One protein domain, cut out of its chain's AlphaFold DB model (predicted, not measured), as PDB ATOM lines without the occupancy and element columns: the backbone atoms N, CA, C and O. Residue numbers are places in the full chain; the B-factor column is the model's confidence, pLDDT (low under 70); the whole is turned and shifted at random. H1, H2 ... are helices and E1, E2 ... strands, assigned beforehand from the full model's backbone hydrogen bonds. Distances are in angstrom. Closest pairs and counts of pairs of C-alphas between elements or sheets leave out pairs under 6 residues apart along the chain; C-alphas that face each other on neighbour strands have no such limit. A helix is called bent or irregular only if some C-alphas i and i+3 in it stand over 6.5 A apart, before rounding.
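Overview. This is residues 39 to 211 of the 220 residues of an uncharacterized protein of Dracunculus medinensis (UniProt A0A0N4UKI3). A twisted sheet of six strands has two long helices, H1 and H3, packed on one of its faces, and no named helix covers the other face. H1 covers the part with E3, E4 and E5, H3 covers E1, the small helices H4, H5 and H6 gather at one end of the long strands E4 and E5, and H2 leads away past the end of E1 before residues 102 to 114 return as a long loop. The printed part has 173 residues with six named helices and six named strands, in the order H1 E1 H2 E2 H3 E3 E4 H4 H5 H6 E5 E6. The mixed sheet runs E2 E1 E6 E5 E4 E3, with E1 and E6 parallel and the other neighbours antiparallel, and the class is mixed, helices and strands. The whole is compact, with a radius of gyration of the C-alphas of 17.3 A and spans of 53 by 40 by 25 A.

Arrangement. H1, residues 41 to 59, is on the sheet at a height of 8.3 A and runs along the strands, at 5 degrees on the local plane to E4, residues 155 to 165. Its closest C-alphas to E3, residues 139 to 150, are those of Leu 44 and Pro 149, 5.8 A apart. H1 is irregular, with C-alphas 54 and 57 7.6 A apart, and has a kink of 39 degrees near residue 53. E1, residues 77 to 85, bends by 104 degrees at residue 80 and is the parallel neighbour of E6, residues 203 to 210, with N 82 and O 204 2.9 A apart. H2, residues 88 to 101, is not on the sheet, but only just, with 4 pairs of C-alphas within 10 A. E2, residues 115 to 117, is antiparallel to E1, with N 116 and O 83 2.8 A apart. H3, residues 119 to 136, is on the same face as H1, and together with the sheet they make two layers, helices on one face of a sheet. The closest C-alphas of H3 and E1 are those of Leu 119 and Lys 79, 5.0 A apart. H2 and H3 are close but not clearly touching, with C-alphas 95 and 136 7.7 A apart, at a steep tilt of 39 degrees, the same way. E3 and E4 form a hairpin, with N 161 and O 143 2.8 A apart. H4, residues 167 to 172, is close to but not clearly touching H5, residues 174 to 177, the closest C-alphas being those of Ile 170 and Leu 176, 5.9 A apart. H6, residues 179 to 185, only grazes the sheet with residues 182 to 185. E5, residues 187 to 197, is antiparallel to E4, with N 158 and O 193 2.8 A apart, and forms a hairpin with E6, with N 194 and O 207 2.8 A apart. In H2, H3 and H4 every O i to N i+4 pair is within hydrogen-bond range, in H1 11 of 15 and in H6 1 of 3, beside 2 of 4 O i to N i+3 pairs; H5 is too short for an O i to N i+4 pair.

Along the chain. H1 begins at C-alpha 41 (61.593, 151.550, 138.313) and spans 29.0 A. H2 spans 20.3 A and H3 25.6 A, ending at C-alpha 136 (100.101, 146.737, 130.586). E3 spans 33.2 A, E4 32.3 A and E5 32.2 A. E6 spans 20.2 A and ends at C-alpha 210 (85.593, 158.638, 128.187).

Size, cuts and confidence. The C-alphas of Gln 40 and Arg 103, the two farthest apart, are 53.5 A apart. The printed part has no cut. The links H1 to E1 and H2 to E2 are long, and the others are tight. The mean pLDDT of the printed part is 77.9, and 41 residues are under 70, namely 53 to 66 and 87 to 113.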
ATOM      1  N   PRO A  39      60.871 150.250 130.848       88.68
ATOM      2  CA  PRO A  39      61.113 149.488 132.070       88.68
ATOM      3  C   PRO A  39      60.514 150.165 133.307       88.68
ATOM      4  O   PRO A  39      60.593 151.380 133.491       88.68
ATOM      5  N   GLN A  40      59.998 149.351 134.227       88.84
ATOM      6  CA  GLN A  40      59.552 149.831 135.532       88.84
ATOM      7  C   GLN A  40      60.746 150.193 136.430       88.84
ATOM      8  O   GLN A  40      61.850 149.666 136.286       88.84
ATOM      9  N   SER A  41      60.528 151.063 137.419       88.56
ATOM     10  CA  SER A  41      61.593 151.550 138.313       88.56
ATOM     11  C   SER A  41      62.353 150.425 139.025       88.56
ATOM     12  O   SER A  41      63.573 150.499 139.171       88.56
ATOM     13  N   PHE A  42      61.669 149.344 139.409       90.78
ATOM     14  CA  PHE A  42      62.313 148.209 140.071       90.78
ATOM     15  C   PHE A  42      63.254 147.419 139.144       90.78
ATOM     16  O   PHE A  42      64.225 146.842 139.635       90.78
ATOM     17  N   HIS A  43      63.026 147.424 137.822       92.18
ATOM     18  CA  HIS A  43      63.957 146.849 136.846       92.18
ATOM     19  C   HIS A  43      65.272 147.632 136.817       92.18
ATOM     20  O   HIS A  43      66.354 147.044 136.839       92.18
ATOM     21  N   LEU A  44      65.192 148.965 136.849       91.60
ATOM     22  CA  LEU A  44      66.376 149.825 136.899       91.60
ATOM     23  C   LEU A  44      67.140 149.662 138.215       91.60
ATOM     24  O   LEU A  44      68.366 149.579 138.208       91.60
ATOM     25  N   GLU A  45      66.429 149.553 139.338       91.87
ATOM     26  CA  GLU A  45      67.035 149.279 140.647       91.87
ATOM     27  C   GLU A  45      67.693 147.893 140.710       91.87
ATOM     28  O   GLU A  45      68.734 147.727 141.349       91.87
ATOM     29  N   HIS A  46      67.132 146.894 140.024       90.97
ATOM     30  CA  HIS A  46      67.761 145.583 139.891       90.97
ATOM     31  C   HIS A  46      69.107 145.685 139.159       90.97
ATOM     32  O   HIS A  46      70.122 145.227 139.689       90.97
ATOM     33  N   VAL A  47      69.142 146.347 137.998       88.43
ATOM     34  CA  VAL A  47      70.377 146.557 137.223       88.43
ATOM     35  C   VAL A  47      71.392 147.380 138.019       88.43
ATOM     36  O   VAL A  47      72.552 146.984 138.131       88.43
ATOM     37  N   ARG A  48      70.956 148.474 138.657       89.61
ATOM     38  CA  ARG A  48      71.788 149.283 139.559       89.61
ATOM     39  C   ARG A  48      72.473 148.418 140.613       89.61
ATOM     40  O   ARG A  48      73.690 148.492 140.754       89.61
ATOM     41  N   LYS A  49      71.712 147.583 141.326       88.41
ATOM     42  CA  LYS A  49      72.254 146.715 142.380       88.41
ATOM     43  C   LYS A  49      73.254 145.697 141.846       88.41
ATOM     44  O   LYS A  49      74.223 145.405 142.537       88.41
ATOM     45  N   ARG A  50      73.061 145.167 140.635       84.83
ATOM     46  CA  ARG A  50      74.023 144.244 139.999       84.83
ATOM     47  C   ARG A  50      75.345 144.943 139.680       84.83
ATOM     48  O   ARG A  50      76.415 144.409 139.974       84.83
ATOM     49  N   ILE A  51      75.274 146.174 139.173       82.84
ATOM     50  CA  ILE A  51      76.454 147.016 138.939       82.84
ATOM     51  C   ILE A  51      77.137 147.391 140.271       82.84
ATOM     52  O   ILE A  51      78.361 147.342 140.365       82.84
ATOM     53  N   GLU A  52      76.382 147.725 141.324       78.29
ATOM     54  CA  GLU A  52      76.928 148.022 142.662       78.29
ATOM     55  C   GLU A  52      77.585 146.797 143.311       78.29
ATOM     56  O   GLU A  52      78.687 146.903 143.849       78.29
ATOM     57  N   PHE A  53      76.949 145.623 143.227       64.93
ATOM     58  CA  PHE A  53      77.487 144.369 143.761       64.93
ATOM     59  C   PHE A  53      78.816 144.010 143.094       64.93
ATOM     60  O   PHE A  53      79.741 143.563 143.767       64.93
ATOM     61  N   THR A  54      78.953 144.347 141.808       58.03
ATOM     62  CA  THR A  54      80.207 144.204 141.061       58.03
ATOM     63  C   THR A  54      81.325 145.129 141.585       58.03
ATOM     64  O   THR A  54      82.449 145.066 141.115       58.03
ATOM     65  N   ASN A  55      81.067 146.011 142.555       53.79
ATOM     66  CA  ASN A  55      82.056 146.962 143.075       53.79
ATOM     67  C   ASN A  55      82.228 146.938 144.606       53.79
ATOM     68  O   ASN A  55      83.203 147.489 145.109       53.79
ATOM     69  N   SER A  56      81.301 146.337 145.364       51.62
ATOM     70  CA  SER A  56      81.211 146.555 146.820       51.62
ATOM     71  C   SER A  56      82.150 145.682 147.675       51.62
ATOM     72  O   SER A  56      82.492 146.067 148.792       51.62
ATOM     73  N   TYR A  57      82.666 144.558 147.160       43.80
ATOM     74  CA  TYR A  57      83.572 143.658 147.906       43.80
ATOM     75  C   TYR A  57      85.016 144.189 148.106       43.80
ATOM     76  O   TYR A  57      85.939 143.426 148.372       43.80
ATOM     77  N   ALA A  58      85.235 145.507 148.042       43.73
ATOM     78  CA  ALA A  58      86.561 146.135 148.084       43.73
ATOM     79  C   ALA A  58      87.085 146.491 149.497       43.73
ATOM     80  O   ALA A  58      88.219 146.951 149.623       43.73
ATOM     81  N   SER A  59      86.306 146.297 150.572       41.16
ATOM     82  CA  SER A  59      86.724 146.720 151.928       41.16
ATOM     83  C   SER A  59      87.778 145.822 152.592       41.16
ATOM     84  O   SER A  59      88.409 146.243 153.560       41.16
ATOM     85  N   CYS A  60      88.026 144.608 152.093       40.08
ATOM     86  CA  CYS A  60      88.990 143.694 152.705       40.08
ATOM     87  C   CYS A  60      90.235 143.529 151.814       40.08
ATOM     88  O   CYS A  60      90.237 142.824 150.813       40.08
ATOM     89  N   ALA A  61      91.317 144.190 152.222       35.24
ATOM     90  CA  ALA A  61      92.710 144.025 151.790       35.24
ATOM     91  C   ALA A  61      93.150 144.537 150.407       35.24
ATOM     92  O   ALA A  61      94.323 144.885 150.279       35.24
ATOM     93  N   PHE A  62      92.291 144.671 149.394       41.36
ATOM     94  CA  PHE A  62      92.744 145.203 148.105       41.36
ATOM     95  C   PHE A  62      91.633 145.968 147.377       41.36
ATOM     96  O   PHE A  62      90.694 145.359 146.880       41.36
ATOM     97  N   GLU A  63      91.784 147.289 147.267       42.58
ATOM     98  CA  GLU A  63      90.856 148.252 146.640       42.58
ATOM     99  C   GLU A  63      90.726 148.086 145.104       42.58
ATOM    100  O   GLU A  63      90.534 149.060 144.388       42.58
ATOM    101  N   VAL A  64      90.845 146.866 144.564       40.24
ATOM    102  CA  VAL A  64      90.717 146.618 143.126       40.24
ATOM    103  C   VAL A  64      89.302 146.128 142.830       40.24
ATOM    104  O   VAL A  64      88.926 145.039 143.254       40.24
ATOM    105  N   PRO A  65      88.513 146.902 142.095       53.66
ATOM    106  CA  PRO A  65      87.170 146.537 141.700       53.66
ATOM    107  C   PRO A  65      87.195 145.538 140.553       53.66
ATOM    108  O   PRO A  65      88.201 145.329 139.862       53.66
ATOM    109  N   LEU A  66      86.050 144.887 140.392       58.80
ATOM    110  CA  LEU A  66      86.025 143.509 139.942       58.80
ATOM    111  C   LEU A  66      86.417 143.325 138.479       58.80
ATOM    112  O   LEU A  66      86.962 142.280 138.157       58.80
ATOM    113  N   MET A  67      86.259 144.330 137.609       70.18
ATOM    114  CA  MET A  67      86.524 144.173 136.169       70.18
ATOM    115  C   MET A  67      87.922 143.604 135.849       70.18
ATOM    116  O   MET A  67      88.068 142.847 134.888       70.18
ATOM    117  N   PHE A  68      88.947 143.951 136.636       75.00
ATOM    118  CA  PHE A  68      90.336 143.523 136.409       75.00
ATOM    119  C   PHE A  68      90.792 142.359 137.292       75.00
ATOM    120  O   PHE A  68      91.978 142.045 137.310       75.00
ATOM    121  N   ARG A  69      89.897 141.732 138.058       71.47
ATOM    122  CA  ARG A  69      90.262 140.603 138.932       71.47
ATOM    123  C   ARG A  69      89.258 139.475 138.931       71.47
ATOM    124  O   ARG A  69      89.653 138.316 138.925       71.47
ATOM    125  N   GLU A  70      87.983 139.813 138.941       74.26
ATOM    126  CA  GLU A  70      86.897 138.854 138.950       74.26
ATOM    127  C   GLU A  70      86.148 138.867 137.621       74.26
ATOM    128  O   GLU A  70      86.222 139.789 136.805       74.26
ATOM    129  N   ARG A  71      85.415 137.783 137.392       76.88
ATOM    130  CA  ARG A  71      84.567 137.655 136.219       76.88
ATOM    131  C   ARG A  71      83.362 138.576 136.384       76.88
ATOM    132  O   ARG A  71      82.641 138.478 137.370       76.88
ATOM    133  N   LEU A  72      83.126 139.435 135.396       80.10
ATOM    134  CA  LEU A  72      81.925 140.265 135.354       80.10
ATOM    135  C   LEU A  72      80.660 139.396 135.305       80.10
ATOM    136  O   LEU A  72      80.643 138.341 134.664       80.10
ATOM    137  N   ASP A  73      79.597 139.869 135.955       84.83
ATOM    138  CA  ASP A  73      78.265 139.288 135.818       84.83
ATOM    139  C   ASP A  73      77.664 139.711 134.469       84.83
ATOM    140  O   ASP A  73      77.515 140.900 134.187       84.83
ATOM    141  N   TYR A  74      77.332 138.728 133.632       88.89
ATOM    142  CA  TYR A  74      76.725 138.932 132.314       88.89
ATOM    143  C   TYR A  74      75.234 138.554 132.276       88.89
ATOM    144  O   TYR A  74      74.608 138.627 131.223       88.89
ATOM    145  N   THR A  75      74.653 138.134 133.404       90.90
ATOM    146  CA  THR A  75      73.297 137.554 133.454       90.90
ATOM    147  C   THR A  75      72.177 138.568 133.237       90.90
ATOM    148  O   THR A  75      71.068 138.181 132.882       90.90
ATOM    149  N   PHE A  76      72.458 139.859 133.420       91.28
ATOM    150  CA  PHE A  76      71.482 140.942 133.278       91.28
ATOM    151  C   PHE A  76      71.520 141.633 131.906       91.28
ATOM    152  O   PHE A  76      70.887 142.672 131.732       91.28
ATOM    153  N   TYR A  77      72.247 141.084 130.932       93.09
ATOM    154  CA  TYR A  77      72.258 141.575 129.552       93.09
ATOM    155  C   TYR A  77      71.426 140.668 128.646       93.09
ATOM    156  O   TYR A  77      71.374 139.452 128.845       93.09
ATOM    157  N   THR A  78      70.814 141.242 127.613       94.89
ATOM    158  CA  THR A  78      70.150 140.449 126.577       94.89
ATOM    159  C   THR A  78      71.180 139.739 125.692       94.89
ATOM    160  O   THR A  78      72.329 140.170 125.561       94.89
ATOM    161  N   LYS A  79      70.786 138.631 125.049       95.08
ATOM    162  CA  LYS A  79      71.680 137.884 124.143       95.08
ATOM    163  C   LYS A  79      72.100 138.708 122.923       95.08
ATOM    164  O   LYS A  79      73.197 138.516 122.406       95.08
ATOM    165  N   ASP A  80      71.246 139.626 122.494       94.35
ATOM    166  CA  ASP A  80      71.388 140.534 121.356       94.35
ATOM    167  C   ASP A  80      71.941 141.922 121.739       94.35
ATOM    168  O   ASP A  80      71.846 142.860 120.946       94.35
ATOM    169  N   LEU A  81      72.581 142.041 122.912       95.03
ATOM    170  CA  LEU A  81      73.195 143.270 123.425       95.03
ATOM    171  C   LEU A  81      73.965 144.058 122.352       95.03
ATOM    172  O   LEU A  81      74.872 143.539 121.696       95.03
ATOM    173  N   ILE A  82      73.668 145.353 122.247       92.77
ATOM    174  CA  ILE A  82      74.420 146.306 121.427       92.77
ATOM    175  C   ILE A  82      75.380 147.082 122.329       92.77
ATOM    176  O   ILE A  82      74.960 147.943 123.101       92.77
ATOM    177  N   TYR A  83      76.677 146.806 122.217       90.11
ATOM    178  CA  TYR A  83      77.713 147.506 122.972       90.11
ATOM    179  C   TYR A  83      78.445 148.529 122.103       90.11
ATOM    180  O   TYR A  83      79.119 148.164 121.141       90.11
ATOM    181  N   GLU A  84      78.349 149.809 122.457       87.28
ATOM    182  CA  GLU A  84      79.068 150.904 121.811       87.28
ATOM    183  C   GLU A  84      80.221 151.391 122.700       87.28
ATOM    184  O   GLU A  84      80.016 152.011 123.743       87.28
ATOM    185  N   ASN A  85      81.455 151.105 122.293       80.21
ATOM    186  CA  ASN A  85      82.668 151.465 123.006       80.21
ATOM    187  C   ASN A  85      83.389 152.636 122.330       80.21
ATOM    188  O   ASN A  85      84.163 152.462 121.388       80.21
ATOM    189  N   HIS A  86      83.210 153.832 122.880       75.20
ATOM    190  CA  HIS A  86      83.917 155.037 122.449       75.20
ATOM    191  C   HIS A  86      85.257 155.246 123.186       75.20
ATOM    192  O   HIS A  86      85.934 156.247 122.956       75.20
ATOM    193  N   LEU A  87      85.677 154.321 124.064       65.89
ATOM    194  CA  LEU A  87      86.973 154.384 124.759       65.89
ATOM    195  C   LEU A  87      88.127 153.767 123.971       65.89
ATOM    196  O   LEU A  87      89.279 154.149 124.186       65.89
ATOM    197  N   PHE A  88      87.842 152.751 123.146       54.20
ATOM    198  CA  PHE A  88      88.838 151.765 122.696       54.20
ATOM    199  C   PHE A  88      90.082 152.403 122.055       54.20
ATOM    200  O   PHE A  88      91.208 151.943 122.257       54.20
ATOM    201  N   ILE A  89      89.898 153.543 121.383       48.61
ATOM    202  CA  ILE A  89      90.957 154.322 120.733       48.61
ATOM    203  C   ILE A  89      92.099 154.685 121.708       48.61
ATOM    204  O   ILE A  89      93.270 154.637 121.318       48.61
ATOM    205  N   SER A  90      91.819 154.997 122.984       50.83
ATOM    206  CA  SER A  90      92.880 155.431 123.911       50.83
ATOM    207  C   SER A  90      93.752 154.295 124.448       50.83
ATOM    208  O   SER A  90      94.957 154.486 124.629       50.83
ATOM    209  N   TYR A  91      93.173 153.111 124.669       52.72
ATOM    210  CA  TYR A  91      93.924 151.935 125.125       52.72
ATOM    211  C   TYR A  91      94.866 151.442 124.030       52.72
ATOM    212  O   TYR A  91      96.056 151.241 124.271       52.72
ATOM    213  N   VAL A  92      94.358 151.352 122.797       48.62
ATOM    214  CA  VAL A  92      95.135 150.908 121.636       48.62
ATOM    215  C   VAL A  92      96.290 151.850 121.335       48.62
ATOM    216  O   VAL A  92      97.368 151.382 120.997       48.62
ATOM    217  N   THR A  93      96.108 153.165 121.463       48.52
ATOM    218  CA  THR A  93      97.197 154.117 121.197       48.52
ATOM    219  C   THR A  93      98.349 153.924 122.185       48.52
ATOM    220  O   THR A  93      99.508 153.872 121.775       48.52
ATOM    221  N   SER A  94      98.035 153.712 123.467       51.85
ATOM    222  CA  SER A  94      99.038 153.414 124.499       51.85
ATOM    223  C   SER A  94      99.704 152.053 124.260       51.85
ATOM    224  O   SER A  94     100.924 151.938 124.363       51.85
ATOM    225  N   PHE A  95      98.928 151.039 123.855       58.49
ATOM    226  CA  PHE A  95      99.443 149.707 123.526       58.49
ATOM    227  C   PHE A  95     100.326 149.702 122.273       58.49
ATOM    228  O   PHE A  95     101.394 149.099 122.273       58.49
ATOM    229  N   LYS A  96      99.935 150.427 121.217       55.19
ATOM    230  CA  LYS A  96     100.739 150.629 120.003       55.19
ATOM    231  C   LYS A  96     102.037 151.360 120.320       55.19
ATOM    232  O   LYS A  96     103.078 150.986 119.792       55.19
ATOM    233  N   LEU A  97     101.991 152.376 121.184       52.38
ATOM    234  CA  LEU A  97     103.195 153.076 121.627       52.38
ATOM    235  C   LEU A  97     104.127 152.129 122.395       52.38
ATOM    236  O   LEU A  97     105.324 152.111 122.125       52.38
ATOM    237  N   TYR A  98     103.573 151.291 123.274       54.39
ATOM    238  CA  TYR A  98     104.330 150.262 123.985       54.39
ATOM    239  C   TYR A  98     104.954 149.236 123.024       54.39
ATOM    240  O   TYR A  98     106.160 149.024 123.065       54.39
ATOM    241  N   LEU A  99     104.182 148.667 122.089       55.26
ATOM    242  CA  LEU A  99     104.688 147.730 121.074       55.26
ATOM    243  C   LEU A  99     105.768 148.354 120.178       55.26
ATOM    244  O   LEU A  99     106.738 147.680 119.833       55.26
ATOM    245  N   LYS A 100     105.636 149.647 119.845       56.89
ATOM    246  CA  LYS A 100     106.649 150.393 119.086       56.89
ATOM    247  C   LYS A 100     107.958 150.525 119.869       56.89
ATOM    248  O   LYS A 100     109.021 150.365 119.279       56.89
ATOM    249  N   ILE A 101     107.884 150.778 121.179       58.63
ATOM    250  CA  ILE A 101     109.058 150.809 122.070       58.63
ATOM    251  C   ILE A 101     109.685 149.412 122.186       58.63
ATOM    252  O   ILE A 101     110.906 149.288 122.140       58.63
ATOM    253  N   VAL A 102     108.865 148.359 122.267       61.69
ATOM    254  CA  VAL A 102     109.309 146.958 122.410       61.69
ATOM    255  C   VAL A 102     109.760 146.331 121.073       61.69
ATOM    256  O   VAL A 102     110.195 145.185 121.047       61.69
ATOM    257  N   ARG A 103     109.746 147.078 119.955       61.07
ATOM    258  CA  ARG A 103     110.212 146.609 118.630       61.07
ATOM    259  C   ARG A 103     109.545 145.306 118.155       61.07
ATOM    260  O   ARG A 103     110.147 144.523 117.425       61.07
ATOM    261  N   LEU A 104     108.286 145.071 118.520       52.38
ATOM    262  CA  LEU A 104     107.559 143.909 118.007       52.38
ATOM    263  C   LEU A 104     107.085 144.186 116.565       52.38
ATOM    264  O   LEU A 104     106.413 145.195 116.342       52.38
ATOM    265  N   PRO A 105     107.389 143.316 115.577       52.08
ATOM    266  CA  PRO A 105     107.084 143.548 114.158       52.08
ATOM    267  C   PRO A 105     105.593 143.385 113.799       52.08
ATOM    268  O   PRO A 105     105.230 143.402 112.626       52.08
ATOM    269  N   PHE A 106     104.705 143.226 114.784       49.92
ATOM    270  CA  PHE A 106     103.285 142.982 114.549       49.92
ATOM    271  C   PHE A 106     102.512 144.300 114.394       49.92
ATOM    272  O   PHE A 106     102.199 144.992 115.368       49.92
ATOM    273  N   GLN A 107     102.181 144.656 113.153       49.88
ATOM    274  CA  GLN A 107     101.387 145.841 112.836       49.88
ATOM    275  C   GLN A 107      99.893 145.543 113.037       49.88
ATOM    276  O   GLN A 107      99.167 145.223 112.101       49.88
ATOM    277  N   LEU A 108      99.408 145.642 114.276       45.27
ATOM    278  CA  LEU A 108      97.979 145.481 114.559       45.27
ATOM    279  C   LEU A 108      97.195 146.696 114.028       45.27
ATOM    280  O   LEU A 108      97.116 147.754 114.669       45.27
ATOM    281  N   GLN A 109      96.602 146.552 112.839       47.78
ATOM    282  CA  GLN A 109      95.583 147.465 112.319       47.78
ATOM    283  C   GLN A 109      94.280 147.286 113.105       47.78
ATOM    284  O   GLN A 109      93.330 146.643 112.678       47.78
ATOM    285  N   PHE A 110      94.234 147.868 114.298       50.44
ATOM    286  CA  PHE A 110      92.979 148.031 115.015       50.44
ATOM    287  C   PHE A 110      92.154 149.122 114.330       50.44
ATOM    288  O   PHE A 110      92.439 150.311 114.497       50.44
ATOM    289  N   PHE A 111      91.147 148.717 113.558       47.21
ATOM    290  CA  PHE A 111      90.036 149.598 113.224       47.21
ATOM    291  C   PHE A 111      89.261 149.902 114.511       47.21
ATOM    292  O   PHE A 111      89.092 149.001 115.340       47.21
ATOM    293  N   PRO A 112      88.794 151.143 114.725       54.02
ATOM    294  CA  PRO A 112      87.904 151.443 115.831       54.02
ATOM    295  C   PRO A 112      86.550 150.796 115.526       54.02
ATOM    296  O   PRO A 112      85.645 151.430 114.991       54.02
ATOM    297  N   ILE A 113      86.409 149.507 115.829       56.68
ATOM    298  CA  ILE A 113      85.096 148.877 115.901       56.68
ATOM    299  C   ILE A 113      84.450 149.462 117.152       56.68
ATOM    300  O   ILE A 113      84.729 149.055 118.275       56.68
ATOM    301  N   ILE A 114      83.656 150.510 116.939       73.60
ATOM    302  CA  ILE A 114      82.972 151.234 118.013       73.60
ATOM    303  C   ILE A 114      81.762 150.431 118.480       73.60
ATOM    304  O   ILE A 114      81.361 150.583 119.622       73.60
ATOM    305  N   LYS A 115      81.185 149.561 117.640       83.53
ATOM    306  CA  LYS A 115      79.941 148.849 117.951       83.53
ATOM    307  C   LYS A 115      80.108 147.339 117.837       83.53
ATOM    308  O   LYS A 115      80.490 146.835 116.786       83.53
ATOM    309  N   PHE A 116      79.751 146.631 118.899       85.81
ATOM    310  CA  PHE A 116      79.681 145.178 118.976       85.81
ATOM    311  C   PHE A 116      78.222 144.765 119.149       85.81
ATOM    312  O   PHE A 116      77.470 145.418 119.871       85.81
ATOM    313  N   ARG A 117      77.816 143.688 118.475       89.79
ATOM    314  CA  ARG A 117      76.490 143.085 118.637       89.79
ATOM    315  C   ARG A 117      76.633 141.693 119.225       89.79
ATOM    316  O   ARG A 117      77.523 140.948 118.812       89.79
ATOM    317  N   GLY A 118      75.734 141.352 120.134       92.62
ATOM    318  CA  GLY A 118      75.683 140.062 120.801       92.62
ATOM    319  C   GLY A 118      76.467 140.036 122.112       92.62
ATOM    320  O   GLY A 118      77.578 140.565 122.220       92.62
ATOM    321  N   LEU A 119      75.888 139.357 123.101       92.17
ATOM    322  CA  LEU A 119      76.451 139.206 124.442       92.17
ATOM    323  C   LEU A 119      77.803 138.480 124.443       92.17
ATOM    324  O   LEU A 119      78.684 138.800 125.240       92.17
ATOM    325  N   GLU A 120      77.988 137.523 123.536       91.86
ATOM    326  CA  GLU A 120      79.234 136.764 123.416       91.86
ATOM    327  C   GLU A 120      80.401 137.675 123.001       91.86
ATOM    328  O   GLU A 120      81.433 137.721 123.670       91.86
ATOM    329  N   ASN A 121      80.197 138.504 121.972       87.87
ATOM    330  CA  ASN A 121      81.186 139.485 121.522       87.87
ATOM    331  C   ASN A 121      81.506 140.513 122.610       87.87
ATOM    332  O   ASN A 121      82.672 140.861 122.805       87.87
ATOM    333  N   PHE A 122      80.492 140.978 123.344       87.89
ATOM    334  CA  PHE A 122      80.700 141.847 124.502       87.89
ATOM    335  C   PHE A 122      81.555 141.166 125.580       87.89
ATOM    336  O   PHE A 122      82.525 141.754 126.057       87.89
ATOM    337  N   THR A 123      81.250 139.909 125.910       87.35
ATOM    338  CA  THR A 123      81.995 139.111 126.895       87.35
ATOM    339  C   THR A 123      83.464 138.960 126.492       87.35
ATOM    340  O   THR A 123      84.352 139.198 127.313       87.35
ATOM    341  N   TYR A 124      83.743 138.643 125.221       87.14
ATOM    342  CA  TYR A 124      85.115 138.568 124.713       87.14
ATOM    343  C   TYR A 124      85.838 139.911 124.782       87.14
ATOM    344  O   TYR A 124      86.993 139.956 125.200       87.14
ATOM    345  N   GLN A 125      85.176 141.012 124.414       82.11
ATOM    346  CA  GLN A 125      85.774 142.347 124.476       82.11
ATOM    347  C   GLN A 125      86.120 142.752 125.909       82.11
ATOM    348  O   GLN A 125      87.223 143.235 126.162       82.11
ATOM    349  N   MET A 126      85.218 142.521 126.863       83.72
ATOM    350  CA  MET A 126      85.475 142.827 128.270       83.72
ATOM    351  C   MET A 126      86.594 141.954 128.844       83.72
ATOM    352  O   MET A 126      87.473 142.470 129.535       83.72
ATOM    353  N   GLY A 127      86.621 140.663 128.495       84.95
ATOM    354  CA  GLY A 127      87.719 139.762 128.848       84.95
ATOM    355  C   GLY A 127      89.057 140.213 128.260       84.95
ATOM    356  O   GLY A 127      90.053 140.289 128.974       84.95
ATOM    357  N   PHE A 128      89.079 140.599 126.984       82.29
ATOM    358  CA  PHE A 128      90.278 141.102 126.316       82.29
ATOM    359  C   PHE A 128      90.795 142.393 126.960       82.29
ATOM    360  O   PHE A 128      91.982 142.488 127.265       82.29
ATOM    361  N   ILE A 129      89.914 143.366 127.223       81.07
ATOM    362  CA  ILE A 129      90.275 144.620 127.905       81.07
ATOM    363  C   ILE A 129      90.828 144.329 129.302       81.07
ATOM    364  O   ILE A 129      91.821 144.942 129.696       81.07
ATOM    365  N   SER A 130      90.225 143.390 130.035       83.63
ATOM    366  CA  SER A 130      90.698 143.004 131.365       83.63
ATOM    367  C   SER A 130      92.111 142.414 131.316       83.63
ATOM    368  O   SER A 130      93.008 142.907 132.002       83.63
ATOM    369  N   THR A 131      92.345 141.434 130.439       82.31
ATOM    370  CA  THR A 131      93.648 140.769 130.274       82.31
ATOM    371  C   THR A 131      94.732 141.734 129.795       82.31
ATOM    372  O   THR A 131      95.818 141.793 130.373       82.31
ATOM    373  N   VAL A 132      94.445 142.534 128.762       79.37
ATOM    374  CA  VAL A 132      95.395 143.527 128.234       79.37
ATOM    375  C   VAL A 132      95.683 144.611 129.274       79.37
ATOM    376  O   VAL A 132      96.834 145.017 129.431       79.37
ATOM    377  N   GLY A 133      94.662 145.057 130.011       81.05
ATOM    378  CA  GLY A 133      94.807 146.026 131.093       81.05
ATOM    379  C   GLY A 133      95.768 145.540 132.175       81.05
ATOM    380  O   GLY A 133      96.717 146.246 132.501       81.05
ATOM    381  N   GLN A 134      95.580 144.316 132.672       83.82
ATOM    382  CA  GLN A 134      96.450 143.725 133.696       83.82
ATOM    383  C   GLN A 134      97.892 143.520 133.211       83.82
ATOM    384  O   GLN A 134      98.836 143.698 133.977       83.82
ATOM    385  N   PHE A 135      98.079 143.182 131.935       82.67
ATOM    386  CA  PHE A 135      99.413 143.031 131.357       82.67
ATOM    387  C   PHE A 135     100.166 144.371 131.260       82.67
ATOM    388  O   PHE A 135     101.351 144.467 131.592       82.67
ATOM    389  N   LEU A 136      99.483 145.426 130.811       79.33
ATOM    390  CA  LEU A 136     100.101 146.737 130.586       79.33
ATOM    391  C   LEU A 136     100.277 147.565 131.851       79.33
ATOM    392  O   LEU A 136     101.184 148.401 131.921       79.33
ATOM    393  N   TYR A 137      99.402 147.358 132.826       83.04
ATOM    394  CA  TYR A 137      99.343 148.148 134.038       83.04
ATOM    395  C   TYR A 137      99.535 147.222 135.241       83.04
ATOM    396  O   TYR A 137      98.565 146.623 135.707       83.04
ATOM    397  N   PRO A 138     100.768 147.121 135.782       81.79
ATOM    398  CA  PRO A 138     101.085 146.271 136.939       81.79
ATOM    399  C   PRO A 138     100.202 146.551 138.161       81.79
ATOM    400  O   PRO A 138     100.070 145.718 139.055       81.79
ATOM    401  N   HIS A 139      99.593 147.733 138.208       84.03
ATOM    402  CA  HIS A 139      98.464 148.003 139.073       84.03
ATOM    403  C   HIS A 139      97.383 148.723 138.266       84.03
ATOM    404  O   HIS A 139      97.655 149.764 137.667       84.03
ATOM    405  N   ILE A 140      96.173 148.169 138.264       83.12
ATOM    406  CA  ILE A 140      94.988 148.736 137.622       83.12
ATOM    407  C   ILE A 140      93.757 148.427 138.474       83.12
ATOM    408  O   ILE A 140      93.590 147.305 138.949       83.12
ATOM    409  N   GLU A 141      92.913 149.433 138.673       80.04
ATOM    410  CA  GLU A 141      91.676 149.372 139.446       80.04
ATOM    411  C   GLU A 141      90.609 150.277 138.803       80.04
ATOM    412  O   GLU A 141      90.936 151.316 138.255       80.04
ATOM    413  N   MET A 142      89.333 149.886 138.808       83.64
ATOM    414  CA  MET A 142      88.175 150.596 138.209       83.64
ATOM    415  C   MET A 142      87.045 150.931 139.204       83.64
ATOM    416  O   MET A 142      86.075 150.189 139.324       83.64
ATOM    417  N   GLU A 143      87.135 152.007 139.968       81.87
ATOM    418  CA  GLU A 143      86.097 152.322 140.956       81.87
ATOM    419  C   GLU A 143      84.799 152.824 140.305       81.87
ATOM    420  O   GLU A 143      84.818 153.579 139.330       81.87
ATOM    421  N   SER A 144      83.655 152.434 140.868       83.40
ATOM    422  CA  SER A 144      82.375 153.081 140.578       83.40
ATOM    423  C   SER A 144      82.261 154.352 141.414       83.40
ATOM    424  O   SER A 144      82.337 154.298 142.639       83.40
ATOM    425  N   LEU A 145      82.096 155.496 140.753       85.86
ATOM    426  CA  LEU A 145      81.917 156.791 141.411       85.86
ATOM    427  C   LEU A 145      80.448 157.031 141.754       85.86
ATOM    428  O   LEU A 145      80.124 157.464 142.856       85.86
ATOM    429  N   SER A 146      79.554 156.772 140.801       87.30
ATOM    430  CA  SER A 146      78.119 156.968 140.995       87.30
ATOM    431  C   SER A 146      77.308 156.107 140.042       87.30
ATOM    432  O   SER A 146      77.623 156.049 138.853       87.30
ATOM    433  N   ILE A 147      76.221 155.520 140.539       88.77
ATOM    434  CA  ILE A 147      75.248 154.779 139.732       88.77
ATOM    435  C   ILE A 147      73.883 155.425 139.934       88.77
ATOM    436  O   ILE A 147      73.380 155.493 141.056       88.77
ATOM    437  N   VAL A 148      73.303 155.931 138.850       90.01
ATOM    438  CA  VAL A 148      72.064 156.709 138.868       90.01
ATOM    439  C   VAL A 148      71.067 156.091 137.883       90.01
ATOM    440  O   VAL A 148      71.291 156.165 136.674       90.01
ATOM    441  N   PRO A 149      69.975 155.477 138.362       92.82
ATOM    442  CA  PRO A 149      68.870 155.062 137.510       92.82
ATOM    443  C   PRO A 149      68.031 156.282 137.116       92.82
ATOM    444  O   PRO A 149      67.702 157.124 137.951       92.82
ATOM    445  N   VAL A 150      67.684 156.376 135.836       90.40
ATOM    446  CA  VAL A 150      66.861 157.437 135.247       90.40
ATOM    447  C   VAL A 150      65.586 156.795 134.691       90.40
ATOM    448  O   VAL A 150      65.578 156.350 133.540       90.40
ATOM    449  N   PRO A 151      64.500 156.727 135.489       89.37
ATOM    450  CA  PRO A 151      63.262 156.044 135.103       89.37
ATOM    451  C   PRO A 151      62.617 156.627 133.849       89.37
ATOM    452  O   PRO A 151      62.134 155.873 133.015       89.37
ATOM    453  N   ASN A 152      62.698 157.945 133.666       89.33
ATOM    454  CA  ASN A 152      62.099 158.630 132.518       89.33
ATOM    455  C   ASN A 152      62.700 158.192 131.172       89.33
ATOM    456  O   ASN A 152      62.025 158.268 130.153       89.33
ATOM    457  N   GLU A 153      63.962 157.754 131.162       89.29
ATOM    458  CA  GLU A 153      64.665 157.302 129.954       89.29
ATOM    459  C   GLU A 153      64.777 155.773 129.873       89.29
ATOM    460  O   GLU A 153      65.260 155.251 128.872       89.29
ATOM    461  N   GLY A 154      64.419 155.052 130.940       92.02
ATOM    462  CA  GLY A 154      64.707 153.624 131.062       92.02
ATOM    463  C   GLY A 154      66.205 153.302 131.096       92.02
ATOM    464  O   GLY A 154      66.620 152.227 130.659       92.02
ATOM    465  N   THR A 155      67.039 154.228 131.587       93.43
ATOM    466  CA  THR A 155      68.498 154.056 131.609       93.43
ATOM    467  C   THR A 155      69.058 153.960 133.021       93.43
ATOM    468  O   THR A 155      68.532 154.534 133.969       93.43
ATOM    469  N   VAL A 156      70.171 153.247 133.173       92.28
ATOM    470  CA  VAL A 156      71.031 153.310 134.358       92.28
ATOM    471  C   VAL A 156      72.363 153.898 133.930       92.28
ATOM    472  O   VAL A 156      72.987 153.440 132.977       92.28
ATOM    473  N   ARG A 157      72.800 154.949 134.614       91.16
ATOM    474  CA  ARG A 157      74.011 155.701 134.290       91.16
ATOM    475  C   ARG A 157      75.073 155.413 135.337       91.16
ATOM    476  O   ARG A 157      74.856 155.653 136.519       91.16
ATOM    477  N   LEU A 158      76.216 154.900 134.903       89.58
ATOM    478  CA  LEU A 158      77.373 154.605 135.740       89.58
ATOM    479  C   LEU A 158      78.495 155.574 135.390       89.58
ATOM    480  O   LEU A 158      78.979 155.596 134.260       89.58
ATOM    481  N   MET A 159      78.967 156.308 136.384       88.70
ATOM    482  CA  MET A 159      80.228 157.028 136.310       88.70
ATOM    483  C   MET A 159      81.293 156.201 137.014       88.70
ATOM    484  O   MET A 159      81.102 155.777 138.153       88.70
ATOM    485  N   TRP A 160      82.405 155.960 136.335       87.55
ATOM    486  CA  TRP A 160      83.480 155.102 136.816       87.55
ATOM    487  C   TRP A 160      84.833 155.785 136.640       87.55
ATOM    488  O   TRP A 160      85.003 156.672 135.801       87.55
ATOM    489  N   ARG A 161      85.816 155.355 137.428       84.91
ATOM    490  CA  ARG A 161      87.193 155.832 137.358       84.91
ATOM    491  C   ARG A 161      88.153 154.655 137.339       84.91
ATOM    492  O   ARG A 161      88.211 153.879 138.277       84.91
ATOM    493  N   VAL A 162      88.957 154.551 136.290       83.40
ATOM    494  CA  VAL A 162      90.080 153.615 136.236       83.40
ATOM    495  C   VAL A 162      91.315 154.307 136.788       83.40
ATOM    496  O   VAL A 162      91.788 155.266 136.180       83.40
ATOM    497  N   LYS A 163      91.851 153.835 137.909       85.12
ATOM    498  CA  LYS A 163      93.175 154.208 138.396       85.12
ATOM    499  C   LYS A 163      94.192 153.153 137.973       85.12
ATOM    500  O   LYS A 163      93.902 151.963 137.945       85.12
ATOM    501  N   TYR A 164      95.392 153.578 137.612       83.63
ATOM    502  CA  TYR A 164      96.424 152.674 137.126       83.63
ATOM    503  C   TYR A 164      97.828 153.199 137.406       83.63
ATOM    504  O   TYR A 164      98.060 154.373 137.713       83.63
ATOM    505  N   LEU A 165      98.790 152.293 137.257       84.98
ATOM    506  CA  LEU A 165     100.210 152.562 137.336       84.98
ATOM    507  C   LEU A 165     100.916 151.910 136.150       84.98
ATOM    508  O   LEU A 165     100.770 150.713 135.922       84.98
ATOM    509  N   SER A 166     101.679 152.692 135.387       82.27
ATOM    510  CA  SER A 166     102.421 152.196 134.226       82.27
ATOM    511  C   SER A 166     103.779 151.607 134.615       82.27
ATOM    512  O   SER A 166     104.430 152.076 135.552       82.27
ATOM    513  N   TRP A 167     104.251 150.628 133.836       80.93
ATOM    514  CA  TRP A 167     105.586 150.034 133.995       80.93
ATOM    515  C   TRP A 167     106.710 151.074 134.016       80.93
ATOM    516  O   TRP A 167     107.595 151.008 134.864       80.93
ATOM    517  N   LEU A 168     106.640 152.078 133.137       83.61
ATOM    518  CA  LEU A 168     107.641 153.146 133.067       83.61
ATOM    519  C   LEU A 168     107.746 153.934 134.381       83.61
ATOM    520  O   LEU A 168     108.851 154.255 134.812       83.61
ATOM    521  N   LYS A 169     106.621 154.210 135.057       83.95
ATOM    522  CA  LYS A 169     106.645 154.891 136.361       83.95
ATOM    523  C   LYS A 169     107.283 154.032 137.446       83.95
ATOM    524  O   LYS A 169     108.046 154.563 138.248       83.95
ATOM    525  N   ILE A 170     106.988 152.731 137.462       83.80
ATOM    526  CA  ILE A 170     107.599 151.794 138.415       83.80
ATOM    527  C   ILE A 170     109.108 151.713 138.191       83.80
ATOM    528  O   ILE A 170     109.864 151.811 139.154       83.80
ATOM    529  N   ALA A 171     109.543 151.597 136.935       84.66
ATOM    530  CA  ALA A 171     110.958 151.514 136.588       84.66
ATOM    531  C   ALA A 171     111.751 152.738 137.080       84.66
ATOM    532  O   ALA A 171     112.851 152.588 137.602       84.66
ATOM    533  N   MET A 172     111.182 153.944 136.970       87.80
ATOM    534  CA  MET A 172     111.834 155.176 137.439       87.80
ATOM    535  C   MET A 172     111.731 155.389 138.955       87.80
ATOM    536  O   MET A 172     112.515 156.148 139.522       87.80
ATOM    537  N   ASN A 173     110.754 154.774 139.626       88.17
ATOM    538  CA  ASN A 173     110.545 154.949 141.058       88.17
ATOM    539  C   ASN A 173     110.128 153.631 141.734       88.17
ATOM    540  O   ASN A 173     108.935 153.409 141.974       88.17
ATOM    541  N   PRO A 174     111.092 152.780 142.132       83.81
ATOM    542  CA  PRO A 174     110.796 151.490 142.753       83.81
ATOM    543  C   PRO A 174     110.108 151.615 144.125       83.81
ATOM    544  O   PRO A 174     109.513 150.650 144.599       83.81
ATOM    545  N   LYS A 175     110.075 152.802 144.758       86.77
ATOM    546  CA  LYS A 175     109.270 153.017 145.982       86.77
ATOM    547  C   LYS A 175     107.769 152.838 145.736       86.77
ATOM    548  O   LYS A 175     107.010 152.641 146.680       86.77
ATOM    549  N   LEU A 176     107.337 152.843 144.474       84.30
ATOM    550  CA  LEU A 176     105.983 152.482 144.072       84.30
ATOM    551  C   LEU A 176     105.641 151.007 144.302       84.30
ATOM    552  O   LEU A 176     104.493 150.646 144.124       84.30
ATOM    553  N   PHE A 177     106.536 150.122 144.734       79.33
ATOM    554  CA  PHE A 177     106.071 148.809 145.202       79.33
ATOM    555  C   PHE A 177     105.340 148.914 146.554       79.33
ATOM    556  O   PHE A 177     104.369 148.188 146.801       79.33
ATOM    557  N   SER A 178     105.697 149.898 147.389       82.59
ATOM    558  CA  SER A 178     105.065 150.139 148.687       82.59
ATOM    559  C   SER A 178     103.623 150.645 148.533       82.59
ATOM    560  O   SER A 178     103.385 151.736 148.017       82.59
ATOM    561  N   ALA A 179     102.645 149.877 149.027       75.01
ATOM    562  CA  ALA A 179     101.214 150.172 148.869       75.01
ATOM    563  C   ALA A 179     100.811 151.563 149.395       75.01
ATOM    564  O   ALA A 179     100.121 152.307 148.700       75.01
ATOM    565  N   LYS A 180     101.317 151.956 150.575       82.39
ATOM    566  CA  LYS A 180     101.058 153.278 151.175       82.39
ATOM    567  C   LYS A 180     101.536 154.430 150.286       82.39
ATOM    568  O   LYS A 180     100.879 155.456 150.218       82.39
ATOM    569  N   TYR A 181     102.658 154.247 149.589       80.37
ATOM    570  CA  TYR A 181     103.222 155.256 148.692       80.37
ATOM    571  C   TYR A 181     102.512 155.289 147.329       80.37
ATOM    572  O   TYR A 181     102.407 156.344 146.708       80.37
ATOM    573  N   ARG A 182     101.995 154.144 146.859       81.25
ATOM    574  CA  ARG A 182     101.269 154.059 145.584       81.25
ATOM    575  C   ARG A 182      99.984 154.854 145.564       81.25
ATOM    576  O   ARG A 182      99.722 155.488 144.546       81.25
ATOM    577  N   LYS A 183      99.208 154.792 146.648       80.82
ATOM    578  CA  LYS A 183      97.836 155.317 146.702       80.82
ATOM    579  C   LYS A 183      97.746 156.764 146.202       80.82
ATOM    580  O   LYS A 183      96.883 157.074 145.389       80.82
ATOM    581  N   ASP A 184      98.716 157.598 146.571       81.79
ATOM    582  CA  ASP A 184      98.740 159.026 146.222       81.79
ATOM    583  C   ASP A 184      99.332 159.333 144.831       81.79
ATOM    584  O   ASP A 184      99.365 160.488 144.402       81.79
ATOM    585  N   LYS A 185      99.865 158.328 144.123       84.25
ATOM    586  CA  LYS A 185     100.590 158.491 142.846       84.25
ATOM    587  C   LYS A 185      99.931 157.784 141.665       84.25
ATOM    588  O   LYS A 185     100.481 157.833 140.559       84.25
ATOM    589  N   LEU A 186      98.783 157.144 141.879       85.02
ATOM    590  CA  LEU A 186      98.020 156.514 140.810       85.02
ATOM    591  C   LEU A 186      97.513 157.568 139.827       85.02
ATOM    592  O   LEU A 186      96.957 158.599 140.211       85.02
ATOM    593  N   GLU A 187      97.711 157.302 138.540       84.26
ATOM    594  CA  GLU A 187      97.003 158.058 137.513       84.26
ATOM    595  C   GLU A 187      95.586 157.547 137.424       84.26
ATOM    596  O   GLU A 187      95.328 156.386 137.726       84.26
ATOM    597  N   TRP A 188      94.675 158.404 136.987       83.04
ATOM    598  CA  TRP A 188      93.294 158.010 136.851       83.04
ATOM    599  C   TRP A 188      92.627 158.619 135.635       83.04
ATOM    600  O   TRP A 188      92.954 159.722 135.188       83.04
ATOM    601  N   LEU A 189      91.664 157.870 135.117       81.14
ATOM    602  CA  LEU A 189      90.819 158.225 133.998       81.14
ATOM    603  C   LEU A 189      89.378 157.987 134.386       81.14
ATOM    604  O   LEU A 189      89.040 156.934 134.911       81.14
ATOM    605  N   GLU A 190      88.534 158.960 134.094       84.07
ATOM    606  CA  GLU A 190      87.102 158.842 134.313       84.07
ATOM    607  C   GLU A 190      86.395 158.510 133.011       84.07
ATOM    608  O   GLU A 190      86.805 158.892 131.906       84.07
ATOM    609  N   GLY A 191      85.299 157.792 133.160       84.13
ATOM    610  CA  GLY A 191      84.417 157.473 132.072       84.13
ATOM    611  C   GLY A 191      82.996 157.299 132.548       84.13
ATOM    612  O   GLY A 191      82.672 157.373 133.735       84.13
ATOM    613  N   TYR A 192      82.140 157.142 131.558       84.40
ATOM    614  CA  TYR A 192      80.712 157.147 131.740       84.40
ATOM    615  C   TYR A 192      80.099 156.053 130.883       84.40
ATOM    616  O   TYR A 192      80.426 155.928 129.700       84.40
ATOM    617  N   SER A 193      79.230 155.262 131.494       90.43
ATOM    618  CA  SER A 193      78.519 154.166 130.858       90.43
ATOM    619  C   SER A 193      77.017 154.347 131.031       90.43
ATOM    620  O   SER A 193      76.544 154.658 132.122       90.43
ATOM    621  N   ILE A 194      76.268 154.140 129.955       91.43
ATOM    622  CA  ILE A 194      74.810 154.226 129.918       91.43
ATOM    623  C   ILE A 194      74.275 152.849 129.553       91.43
ATOM    624  O   ILE A 194      74.543 152.345 128.463       91.43
ATOM    625  N   PHE A 195      73.516 152.263 130.468       94.23
ATOM    626  CA  PHE A 195      72.842 150.986 130.314       94.23
ATOM    627  C   PHE A 195      71.381 151.267 129.976       94.23
ATOM    628  O   PHE A 195      70.667 151.841 130.792       94.23
ATOM    629  N   PHE A 196      70.939 150.891 128.783       95.72
ATOM    630  CA  PHE A 196      69.537 150.965 128.385       95.72
ATOM    631  C   PHE A 196      68.865 149.652 128.759       95.72
ATOM    632  O   PHE A 196      69.325 148.584 128.344       95.72
ATOM    633  N   VAL A 197      67.818 149.741 129.571       94.96
ATOM    634  CA  VAL A 197      67.124 148.591 130.147       94.96
ATOM    635  C   VAL A 197      65.790 148.414 129.434       94.96
ATOM    636  O   VAL A 197      65.075 149.385 129.206       94.96
ATOM    637  N   ASP A 198      65.471 147.179 129.075       92.40
ATOM    638  CA  ASP A 198      64.202 146.815 128.446       92.40
ATOM    639  C   ASP A 198      63.137 146.458 129.501       92.40
ATOM    640  O   ASP A 198      63.427 146.326 130.695       92.40
ATOM    641  N   LYS A 199      61.893 146.253 129.070       91.12
ATOM    642  CA  LYS A 199      60.751 145.850 129.896       91.12
ATOM    643  C   LYS A 199      60.962 144.561 130.690       91.12
ATOM    644  O   LYS A 199      60.349 144.424 131.739       91.12
ATOM    645  N   ASP A 200      61.856 143.676 130.256       90.90
ATOM    646  CA  ASP A 200      62.219 142.450 130.987       90.90
ATOM    647  C   ASP A 200      63.245 142.701 132.111       90.90
ATOM    648  O   ASP A 200      63.644 141.790 132.835       90.90
ATOM    649  N   GLY A 201      63.723 143.941 132.248       91.57
ATOM    650  CA  GLY A 201      64.774 144.316 133.189       91.57
ATOM    651  C   GLY A 201      66.176 143.870 132.781       91.57
ATOM    652  O   GLY A 201      67.080 143.844 133.620       91.57
ATOM    653  N   LEU A 202      66.358 143.548 131.498       94.80
ATOM    654  CA  LEU A 202      67.643 143.224 130.890       94.80
ATOM    655  C   LEU A 202      68.210 144.428 130.137       94.80
ATOM    656  O   LEU A 202      67.479 145.223 129.550       94.80
ATOM    657  N   VAL A 203      69.534 144.556 130.130       95.12
ATOM    658  CA  VAL A 203      70.236 145.584 129.363       95.12
ATOM    659  C   VAL A 203      70.375 145.124 127.918       95.12
ATOM    660  O   VAL A 203      71.084 144.155 127.646       95.12
ATOM    661  N   TYR A 204      69.748 145.848 126.992       95.56
ATOM    662  CA  TYR A 204      69.807 145.552 125.555       95.56
ATOM    663  C   TYR A 204      70.810 146.438 124.804       95.56
ATOM    664  O   TYR A 204      71.286 146.088 123.723       95.56
ATOM    665  N   ARG A 205      71.185 147.590 125.377       95.32
ATOM    666  CA  ARG A 205      72.209 148.479 124.815       95.32
ATOM    667  C   ARG A 205      73.085 149.062 125.913       95.32
ATOM    668  O   ARG A 205      72.595 149.518 126.941       95.32
ATOM    669  N   LEU A 206      74.389 149.087 125.669       92.69
ATOM    670  CA  LEU A 206      75.382 149.681 126.555       92.69
ATOM    671  C   LEU A 206      76.252 150.640 125.751       92.69
ATOM    672  O   LEU A 206      76.857 150.241 124.763       92.69
ATOM    673  N   ILE A 207      76.344 151.891 126.185       89.94
ATOM    674  CA  ILE A 207      77.252 152.879 125.599       89.94
ATOM    675  C   ILE A 207      78.284 153.245 126.648       89.94
ATOM    676  O   ILE A 207      77.913 153.639 127.748       89.94
ATOM    677  N   THR A 208      79.564 153.167 126.305       86.79
ATOM    678  CA  THR A 208      80.656 153.578 127.186       86.79
ATOM    679  C   THR A 208      81.516 154.629 126.501       86.79
ATOM    680  O   THR A 208      81.980 154.443 125.375       86.79
ATOM    681  N   GLN A 209      81.777 155.727 127.203       83.66
ATOM    682  CA  GLN A 209      82.555 156.857 126.711       83.66
ATOM    683  C   GLN A 209      83.534 157.373 127.763       83.66
ATOM    684  O   GLN A 209      83.343 157.202 128.967       83.66
ATOM    685  N   ARG A 210      84.602 158.024 127.301       78.23
ATOM    686  CA  ARG A 210      85.593 158.638 128.187       78.23
ATOM    687  C   ARG A 210      85.069 159.998 128.605       78.23
ATOM    688  O   ARG A 210      84.683 160.787 127.745       78.23
ATOM    689  N   VAL A 211      85.145 160.312 129.893       70.51
ATOM    690  CA  VAL A 211      85.052 161.703 130.322       70.51
ATOM    691  C   VAL A 211      86.417 162.296 130.011       70.51
ATOM    692  O   VAL A 211      87.395 162.113 130.738       70.51
TER     693      VAL A 211